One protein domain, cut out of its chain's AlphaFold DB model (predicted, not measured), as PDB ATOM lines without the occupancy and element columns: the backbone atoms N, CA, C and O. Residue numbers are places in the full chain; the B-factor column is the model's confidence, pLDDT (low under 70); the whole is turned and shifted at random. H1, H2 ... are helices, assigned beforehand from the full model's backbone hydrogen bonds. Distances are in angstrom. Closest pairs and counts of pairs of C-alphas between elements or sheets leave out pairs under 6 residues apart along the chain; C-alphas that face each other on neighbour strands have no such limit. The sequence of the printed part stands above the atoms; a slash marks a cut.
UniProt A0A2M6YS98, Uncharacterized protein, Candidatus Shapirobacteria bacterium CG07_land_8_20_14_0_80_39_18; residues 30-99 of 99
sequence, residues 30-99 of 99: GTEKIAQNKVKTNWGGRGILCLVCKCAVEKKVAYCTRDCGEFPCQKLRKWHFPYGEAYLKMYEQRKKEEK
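Overview. This is residues 30 to 99 of the 99 residues of an uncharacterized protein of Candidatus Shapirobacteria bacterium CG07_land_8_20_14_0_80_39_18 (UniProt A0A2M6YS98). An elongated, thinly connected array of five short helices: H5, the longest, makes one end, H1 crossing H2 makes the other, and H3 and H4 lie between, on opposite sides of the width. H5 leads away from H4, and loops join the parts, with H1 and H2 the one pair of helices that touch. The printed part has 70 residues, with five named helices in the order H1, H2, H3, H4, H5 and no named strand; its class is all helix. It is only just compact, close to loose, with a radius of gyration of the C-alphas of 13.3 A, and the C-alphas span 41 by 21 by 14 A.

Along the chain. The longest helix, H5, covers residues 85 to 97 and measures 19.0 A from first to last C-alpha; it begins at C-alpha 85 (144.606, 192.959, 279.102) and ends at C-alpha 97 (132.029, 206.616, 275.016). H4 covers residues 74 to 79, 8.7 A. H3 is residues 64 to 67, 5.7 A. H2 runs from residue 51 to 58, 10.5 A. H1 holds residues 33 to 40, 10.4 A, and begins at C-alpha 33 (167.734, 211.693, 271.937).

Arrangement. H5 and H4 are close but not clearly touching; their closest C-alphas, those of Glu 85 and Arg 77, are 6.5 A apart. They run opposite ways at a shallow tilt of 20 degrees. H4 and H2 are near each other, with 7 pairs of C-alphas within 10 A. H2 and H3 are close but not clearly touching, with the closest C-alphas, those of Ala 56 and Cys 64, 6.3 A apart. H2 and H1 touch, the closest C-alphas being those of Lys 54 and Val 39 at 5.7 A. Their lines are about perpendicular, at 74 degrees. H5 is apart from H1, H2 and H3, and H3 is apart from H4. H1 is apart from H3 and H4. Every O i to N i+4 pair is within hydrogen-bond range in H1, H2 and H4, and 7 of 9 are in H5; H3 is too short for such a pair, and its one O i to N i+3 pair is not within range.

Size, cuts and confidence. The two C-alphas farthest apart are those of Arg 46 and Lys 99, at 42.3 A. The printed part runs from residue 30 to 99, the chain's last residue, and has no cut. The links H2 to H3 and H4 to H5 are tight, H1 to H2 and H3 to H4 are short, and no link is long. The mean pLDDT of the printed part is 91.1; residues 44 to 45 and residue 99 are under 70.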
ATOM      1  N   GLY A  30     159.681 208.862 273.556       96.06
ATOM      2  CA  GLY A  30     160.153 208.265 272.298       96.06
ATOM      3  C   GLY A  30     160.808 209.263 271.337       96.06
ATOM      4  O   GLY A  30     161.638 208.879 270.519       96.06
ATOM      5  N   THR A  31     160.495 210.551 271.462       96.81
ATOM      6  CA  THR A  31     161.064 211.627 270.637       96.81
ATOM      7  C   THR A  31     162.402 212.153 271.154       96.81
ATOM      8  O   THR A  31     163.081 212.897 270.451       96.81
ATOM      9  N   GLU A  32     162.820 211.767 272.360       95.50
ATOM     10  CA  GLU A  32     164.061 212.256 272.952       95.50
ATOM     11  C   GLU A  32     165.299 211.531 272.409       95.50
ATOM     12  O   GLU A  32     165.286 210.328 272.128       95.50
ATOM     13  N   LYS A  33     166.433 212.247 272.357       93.38
ATOM     14  CA  LYS A  33     167.734 211.693 271.937       93.38
ATOM     15  C   LYS A  33     168.137 210.458 272.749       93.38
ATOM     16  O   LYS A  33     168.733 209.533 272.204       93.38
ATOM     17  N   ILE A  34     167.792 210.416 274.039       90.69
ATOM     18  CA  ILE A  34     168.080 209.271 274.914       90.69
ATOM     19  C   ILE A  34     167.362 208.011 274.409       90.69
ATOM     20  O   ILE A  34     168.000 206.963 274.316       90.69
ATOM     21  N   ALA A  35     166.087 208.108 274.018       92.81
ATOM     22  CA  ALA A  35     165.340 206.986 273.444       92.81
ATOM     23  C   ALA A  35     165.923 206.546 272.098       92.81
ATOM     24  O   ALA A  35     166.103 205.352 271.867       92.81
ATOM     25  N   GLN A  36     166.269 207.496 271.230       94.00
ATOM     26  CA  GLN A  36     166.879 207.190 269.934       94.00
ATOM     27  C   GLN A  36     168.210 206.450 270.099       94.00
ATOM     28  O   GLN A  36     168.434 205.423 269.460       94.00
ATOM     29  N   ASN A  37     169.074 206.923 271.001       91.31
ATOM     30  CA  ASN A  37     170.344 206.270 271.306       91.31
ATOM     31  C   ASN A  37     170.126 204.873 271.890       91.31
ATOM     32  O   ASN A  37     170.790 203.933 271.470       91.31
ATOM     33  N   LYS A  38     169.156 204.724 272.800       89.00
ATOM     34  CA  LYS A  38     168.761 203.441 273.391       89.00
ATOM     35  C   LYS A  38     168.389 202.400 272.329       89.00
ATOM     36  O   LYS A  38     168.811 201.251 272.412       89.00
ATOM     37  N   VAL A  39     167.604 202.809 271.332       92.06
ATOM     38  CA  VAL A  39     167.194 201.943 270.217       92.06
ATOM     39  C   VAL A  39     168.379 201.602 269.318       92.06
ATOM     40  O   VAL A  39     168.551 200.435 268.982       92.06
ATOM     41  N   LYS A  40     169.227 202.584 268.982       91.88
ATOM     42  CA  LYS A  40     170.419 202.377 268.141       91.88
ATOM     43  C   LYS A  40     171.421 201.399 268.753       91.88
ATOM     44  O   LYS A  40     171.987 200.588 268.036       91.88
ATOM     45  N   THR A  41     171.640 201.468 270.064       89.19
ATOM     46  CA  THR A  41     172.601 200.601 270.764       89.19
ATOM     47  C   THR A  41     171.988 199.289 271.250       89.19
ATOM     48  O   THR A  41     172.683 198.492 271.875       89.19
ATOM     49  N   ASN A  42     170.688 199.075 271.010       82.19
ATOM     50  CA  ASN A  42     169.905 197.961 271.548       82.19
ATOM     51  C   ASN A  42     170.043 197.794 273.080       82.19
ATOM     52  O   ASN A  42     169.829 196.714 273.624       82.19
ATOM     53  N   TRP A  43     170.411 198.863 273.793       70.56
ATOM     54  CA  TRP A  43     170.759 198.815 275.209       70.56
ATOM     55  C   TRP A  43     169.586 199.272 276.070       70.56
ATOM     56  O   TRP A  43     168.983 200.305 275.815       70.56
ATOM     57  N   GLY A  44     169.289 198.586 277.171       69.44
ATOM     58  CA  GLY A  44     168.332 199.052 278.178       69.44
ATOM     59  C   GLY A  44     168.612 198.457 279.553       69.44
ATOM     60  O   GLY A  44     169.737 198.045 279.815       69.44
ATOM     61  N   GLY A  45     167.629 198.463 280.461       62.91
ATOM     62  CA  GLY A  45     167.834 197.931 281.814       62.91
ATOM     63  C   GLY A  45     168.324 196.480 281.763       62.91
ATOM     64  O   GLY A  45     167.704 195.660 281.093       62.91
ATOM     65  N   ARG A  46     169.468 196.195 282.402       72.56
ATOM     66  CA  ARG A  46     170.220 194.925 282.292       72.56
ATOM     67  C   ARG A  46     170.446 194.424 280.848       72.56
ATOM     68  O   ARG A  46     170.416 193.225 280.606       72.56
ATOM     69  N   GLY A  47     170.653 195.327 279.887       73.44
ATOM     70  CA  GLY A  47     170.941 194.971 278.490       73.44
ATOM     71  C   GLY A  47     169.713 194.634 277.635       73.44
ATOM     72  O   GLY A  47     169.873 194.241 276.487       73.44
ATOM     73  N   ILE A  48     168.491 194.815 278.149       80.81
ATOM     74  CA  ILE A  48     167.256 194.496 277.414       80.81
ATOM     75  C   ILE A  48     166.632 195.766 276.828       80.81
ATOM     76  O   ILE A  48     166.301 196.712 277.555       80.81
ATOM     77  N   LEU A  49     166.412 195.783 275.509       85.62
ATOM     78  CA  LEU A  49     165.705 196.870 274.836       85.62
ATOM     79  C   LEU A  49     164.210 196.873 275.198       85.62
ATOM     80  O   LEU A  49     163.511 195.868 275.113       85.62
ATOM     81  N   CYS A  50     163.687 198.049 275.551       90.81
ATOM     82  CA  CYS A  50     162.257 198.230 275.791       90.81
ATOM     83  C   CYS A  50     161.495 198.273 274.458       90.81
ATOM     84  O   CYS A  50     161.647 199.228 273.692       90.81
ATOM     85  N   LEU A  51     160.625 197.286 274.225       92.62
ATOM     86  CA  LEU A  51     159.813 197.171 273.006       92.62
ATOM     87  C   LEU A  51     158.919 198.396 272.773       92.62
ATOM     88  O   LEU A  51     158.794 198.875 271.647       92.62
ATOM     89  N   VAL A  52     158.353 198.959 273.845       94.81
ATOM     90  CA  VAL A  52     157.495 200.152 273.767       94.81
ATOM     91  C   VAL A  52     158.302 201.386 273.368       94.81
ATOM     92  O   VAL A  52     157.861 202.166 272.532       94.81
ATOM     93  N   CYS A  53     159.509 201.538 273.921       94.62
ATOM     94  CA  CYS A  53     160.419 202.624 273.563       94.62
ATOM     95  C   CYS A  53     160.846 202.524 272.096       94.62
ATOM     96  O   CYS A  53     160.806 203.524 271.389       94.62
ATOM     97  N   LYS A  54     161.200 201.316 271.632       95.69
ATOM     98  CA  LYS A  54     161.522 201.056 270.225       95.69
ATOM     99  C   LYS A  54     160.366 201.452 269.308       95.69
ATOM    100  O   LYS A  54     160.555 202.256 268.405       95.69
ATOM    101  N   CYS A  55     159.166 200.959 269.604       97.25
ATOM    102  CA  CYS A  55     157.968 201.249 268.821       97.25
ATOM    103  C   CYS A  55     157.654 202.754 268.769       97.25
ATOM    104  O   CYS A  55     157.305 203.272 267.712       97.25
ATOM    105  N   ALA A  56     157.799 203.467 269.891       97.62
ATOM    106  CA  ALA A  56     157.561 204.907 269.957       97.62
ATOM    107  C   ALA A  56     158.581 205.712 269.135       97.62
ATOM    108  O   ALA A  56     158.185 206.626 268.415       97.62
ATOM    109  N   VAL A  57     159.868 205.337 269.186       97.56
ATOM    110  CA  VAL A  57     160.927 205.935 268.351       97.56
ATOM    111  C   VAL A  57     160.630 205.713 266.866       97.56
ATOM    112  O   VAL A  57     160.652 206.666 266.092       97.56
ATOM    113  N   GLU A  58     160.301 204.481 266.470       97.12
ATOM    114  CA  GLU A  58     159.991 204.126 265.076       97.12
ATOM    115  C   GLU A  58     158.751 204.863 264.551       97.12
ATOM    116  O   GLU A  58     158.749 205.352 263.424       97.12
ATOM    117  N   LYS A  59     157.712 204.997 265.383       97.56
ATOM    118  CA  LYS A  59     156.489 205.749 265.061       97.56
ATOM    119  C   LYS A  59     156.629 207.264 265.237       97.56
ATOM    120  O   LYS A  59     155.682 207.980 264.935       97.56
ATOM    121  N   LYS A  60     157.778 207.755 265.717       97.69
ATOM    122  CA  LYS A  60     158.050 209.179 265.989       97.69
ATOM    123  C   LYS A  60     157.035 209.830 266.944       97.69
ATOM    124  O   LYS A  60     156.681 210.992 266.774       97.69
ATOM    125  N   VAL A  61     156.589 209.097 267.965       98.38
ATOM    126  CA  VAL A  61     155.657 209.589 268.999       98.38
ATOM    127  C   VAL A  61     156.344 209.697 270.361       98.38
ATOM    128  O   VAL A  61     157.241 208.911 270.672       98.38
ATOM    129  N   ALA A  62     155.938 210.665 271.192       97.12
ATOM    130  CA  ALA A  62     156.563 210.870 272.499       97.12
ATOM    131  C   ALA A  62     156.082 209.825 273.522       97.12
ATOM    132  O   ALA A  62     156.912 209.146 274.133       97.12
ATOM    133  N   TYR A  63     154.767 209.628 273.654       97.25
ATOM    134  CA  TYR A  63     154.177 208.655 274.576       97.25
ATOM    135  C   TYR A  63     153.117 207.787 273.897       97.25
ATOM    136  O   TYR A  63     152.169 208.282 273.297       97.25
ATOM    137  N   CYS A  64     153.234 206.468 274.050       97.06
ATOM    138  CA  CYS A  64     152.351 205.492 273.421       97.06
ATOM    139  C   CYS A  64     150.882 205.666 273.822       97.06
ATOM    140  O   CYS A  64     150.016 205.546 272.967       97.06
ATOM    141  N   THR A  65     150.589 205.928 275.095       94.81
ATOM    142  CA  THR A  65     149.208 206.027 275.601       94.81
ATOM    143  C   THR A  65     148.498 207.319 275.207       94.81
ATOM    144  O   THR A  65     147.273 207.351 275.207       94.81
ATOM    145  N   ARG A  66     149.257 208.382 274.908       95.25
ATOM    146  CA  ARG A  66     148.730 209.723 274.615       95.25
ATOM    147  C   ARG A  66     148.756 210.047 273.123       95.25
ATOM    148  O   ARG A  66     147.789 210.578 272.601       95.25
ATOM    149  N   ASP A  67     149.863 209.733 272.453       97.56
ATOM    150  CA  ASP A  67     150.166 210.255 271.115       97.56
ATOM    151  C   ASP A  67     149.983 209.208 270.003       97.56
ATOM    152  O   ASP A  67     149.939 209.547 268.822       97.56
ATOM    153  N   CYS A  68     149.915 207.913 270.336       96.75
ATOM    154  CA  CYS A  68     149.765 206.863 269.330       96.75
ATOM    155  C   CYS A  68     148.286 206.680 268.965       96.75
ATOM    156  O   CYS A  68     147.518 206.143 269.760       96.75
ATOM    157  N   GLY A  69     147.894 207.036 267.738       94.69
ATOM    158  CA  GLY A  69     146.505 206.886 267.271       94.69
ATOM    159  C   GLY A  69     145.980 205.440 267.274       94.69
ATOM    160  O   GLY A  69     144.776 205.212 267.389       94.69
ATOM    161  N   GLU A  70     146.884 204.459 267.218       94.88
ATOM    162  CA  GLU A  70     146.564 203.028 267.296       94.88
ATOM    163  C   GLU A  70     146.393 202.523 268.736       94.88
ATOM    164  O   GLU A  70     146.059 201.357 268.927       94.88
ATOM    165  N   PHE A  71     146.657 203.338 269.762       94.94
ATOM    166  CA  PHE A  71     146.518 202.896 271.144       94.94
ATOM    167  C   PHE A  71     145.033 202.693 271.514       94.94
ATOM    168  O   PHE A  71     144.206 203.580 271.247       94.94
ATOM    169  N   PRO A  72     144.673 201.554 272.147       95.31
ATOM    170  CA  PRO A  72     145.495 200.370 272.440       95.31
ATOM    171  C   PRO A  72     145.640 199.439 271.215       95.31
ATOM    172  O   PRO A  72     144.647 199.053 270.606       95.31
ATOM    173  N   CYS A  73     146.868 199.017 270.873       95.06
ATOM    174  CA  CYS A  73     147.135 198.226 269.659       95.06
ATOM    175  C   CYS A  73     147.452 196.745 269.938       95.06
ATOM    176  O   CYS A  73     147.821 196.356 271.049       95.06
ATOM    177  N   GLN A  74     147.395 195.905 268.896       95.19
ATOM    178  CA  GLN A  74     147.651 194.461 269.008       95.19
ATOM    179  C   GLN A  74     149.059 194.128 269.538       95.19
ATOM    180  O   GLN A  74     149.234 193.106 270.201       95.19
ATOM    181  N   LYS A  75     150.066 194.981 269.283       95.44
ATOM    182  CA  LYS A  75     151.434 194.778 269.798       95.44
ATOM    183  C   LYS A  75     151.456 194.745 271.328       95.44
ATOM    184  O   LYS A  75     152.078 193.855 271.894       95.44
ATOM    185  N   LEU A  76     150.731 195.651 271.990       94.81
ATOM    186  CA  LEU A  76     150.660 195.696 273.456       94.81
ATOM    187  C   LEU A  76     149.995 194.447 274.039       94.81
ATOM    188  O   LEU A  76     150.496 193.909 275.023       94.81
ATOM    189  N   ARG A  77     148.931 193.948 273.396       94.44
ATOM    190  CA  ARG A  77     148.272 192.695 273.801       94.44
ATOM    191  C   ARG A  77     149.212 191.498 273.662       94.44
ATOM    192  O   ARG A  77     149.329 190.706 274.583       94.44
ATOM    193  N   LYS A  78     149.955 191.407 272.551       94.69
ATOM    194  CA  LYS A  78     150.939 190.333 272.317       94.69
ATOM    195  C   LYS A  78     152.105 190.374 273.311       94.69
ATOM    196  O   LYS A  78     152.547 189.331 273.780       94.69
ATOM    197  N   TRP A  79     152.615 191.563 273.628       93.06
ATOM    198  CA  TRP A  79     153.751 191.717 274.542       93.06
ATOM    199  C   TRP A  79     153.382 191.537 276.014       93.06
ATOM    200  O   TRP A  79     154.285 191.323 276.818       93.06
ATOM    201  N   HIS A  80     152.098 191.660 276.370       90.06
ATOM    202  CA  HIS A  80     151.619 191.653 277.760       90.06
ATOM    203  C   HIS A  80     152.370 192.657 278.662       90.06
ATOM    204  O   HIS A  80     152.494 192.479 279.871       90.06
ATOM    205  N   PHE A  81     152.909 193.720 278.058       87.81
ATOM    206  CA  PHE A  81     153.759 194.715 278.700       87.81
ATOM    207  C   PHE A  81     153.580 196.079 278.011       87.81
ATOM    208  O   PHE A  81     153.529 196.137 276.780       87.81
ATOM    209  N   PRO A  82     153.520 197.197 278.761       90.38
ATOM    210  CA  PRO A  82     153.551 197.301 280.222       90.38
ATOM    211  C   PRO A  82     152.159 197.200 280.858       90.38
ATOM    212  O   PRO A  82     152.038 197.303 282.074       90.38
ATOM    213  N   TYR A  83     151.118 197.030 280.043       93.50
ATOM    214  CA  TYR A  83     149.726 197.038 280.464       93.50
ATOM    215  C   TYR A  83     149.113 195.652 280.314       93.50
ATOM    216  O   TYR A  83     149.299 194.996 279.290       93.50
ATOM    217  N   GLY A  84     148.359 195.236 281.330       93.94
ATOM    218  CA  GLY A  84     147.571 194.011 281.281       93.94
ATOM    219  C   GLY A  84     146.316 194.162 280.420       93.94
ATOM    220  O   GLY A  84     145.822 195.268 280.189       93.94
ATOM    221  N   GLU A  85     145.764 193.026 279.999       94.94
ATOM    222  CA  GLU A  85     144.606 192.959 279.102       94.94
ATOM    223  C   GLU A  85     143.374 193.694 279.659       94.94
ATOM    224  O   GLU A  85     142.674 194.377 278.915       94.94
ATOM    225  N   ALA A  86     143.139 193.627 280.974       95.94
ATOM    226  CA  ALA A  86     142.029 194.330 281.621       95.94
ATOM    227  C   ALA A  86     142.122 195.860 281.453       95.94
ATOM    228  O   ALA A  86     141.121 196.506 281.147       95.94
ATOM    229  N   TYR A  87     143.323 196.437 281.579       95.62
ATOM    230  CA  TYR A  87     143.536 197.874 281.378       95.62
ATOM    231  C   TYR A  87     143.307 198.273 279.917       95.62
ATOM    232  O   TYR A  87     142.644 199.272 279.644       95.62
ATOM    233  N   LEU A  88     143.820 197.475 278.973       96.25
ATOM    234  CA  LEU A  88     143.647 197.733 277.541       96.25
ATOM    235  C   LEU A  88     142.167 197.655 277.130       96.25
ATOM    236  O   LEU A  88     141.703 198.520 276.392       96.25
ATOM    237  N   LYS A  89     141.416 196.671 277.649       95.75
ATOM    238  CA  LYS A  89     139.963 196.546 277.439       95.75
ATOM    239  C   LYS A  89     139.188 197.728 278.019       95.75
ATOM    240  O   LYS A  89     138.364 198.305 277.318       95.75
ATOM    241  N   MET A  90     139.482 198.119 279.260       95.69
ATOM    242  CA  MET A  90     138.857 199.280 279.901       95.69
ATOM    243  C   MET A  90     139.085 200.561 279.087       95.69
ATOM    244  O   MET A  90     138.152 201.330 278.872       95.69
ATOM    245  N   TYR A  91     140.316 200.799 278.620       94.62
ATOM    246  CA  TYR A  91     140.626 201.979 277.812       94.62
ATOM    247  C   TYR A  91     139.840 201.980 276.492       94.62
ATOM    248  O   TYR A  91     139.281 202.999 276.099       94.62
ATOM    249  N   GLU A  92     139.771 200.835 275.813       93.50
ATOM    250  CA  GLU A  92     139.032 200.692 274.558       93.50
ATOM    251  C   GLU A  92     137.525 200.936 274.720       93.50
ATOM    252  O   GLU A  92     136.915 201.532 273.837       93.50
ATOM    253  N   GLN A  93     136.936 200.506 275.839       94.62
ATOM    254  CA  GLN A  93     135.534 200.782 276.165       94.62
ATOM    255  C   GLN A  93     135.292 202.286 276.336       94.62
ATOM    256  O   GLN A  93     134.459 202.843 275.630       94.62
ATOM    257  N   ARG A  94     136.092 202.967 277.167       93.19
ATOM    258  CA  ARG A  94     135.948 204.414 277.419       93.19
ATOM    259  C   ARG A  94     136.177 205.265 276.170       93.19
ATOM    260  O   ARG A  94     135.451 206.219 275.936       93.19
ATOM    261  N   LYS A  95     137.117 204.877 275.301       88.62
ATOM    262  CA  LYS A  95     137.356 205.559 274.013       88.62
ATOM    263  C   LYS A  95     136.130 205.534 273.084       88.62
ATOM    264  O   LYS A  95     136.021 206.381 272.202       88.62
ATOM    265  N   LYS A  96     135.236 204.548 273.221       88.38
ATOM    266  CA  LYS A  96     133.979 204.494 272.452       88.38
ATOM    267  C   LYS A  96     132.916 205.436 273.014       88.38
ATOM    268  O   LYS A  96     132.085 205.879 272.241       88.38
ATOM    269  N   GLU A  97     132.961 205.720 274.314       85.62
ATOM    270  CA  GLU A  97     132.029 206.616 275.016       85.62
ATOM    271  C   GLU A  97     132.371 208.102 274.810       85.62
ATOM    272  O   GLU A  97     131.518 208.959 274.992       85.62
ATOM    273  N   GLU A  98     133.610 208.418 274.416       75.12
ATOM    274  CA  GLU A  98     134.041 209.780 274.052       75.12
ATOM    275  C   GLU A  98     133.558 210.233 272.657       75.12
ATOM    276  O   GLU A  98     133.789 211.384 272.281       75.12
ATOM    277  N   LYS A  99     132.942 209.337 271.873       55.81
ATOM    278  CA  LYS A  99     132.387 209.622 270.539       55.81
ATOM    279  C   LYS A  99     130.887 209.854 270.600       55.81
ATOM    280  O   LYS A  99     130.432 210.725 269.829       55.81
TER     281      LYS A  99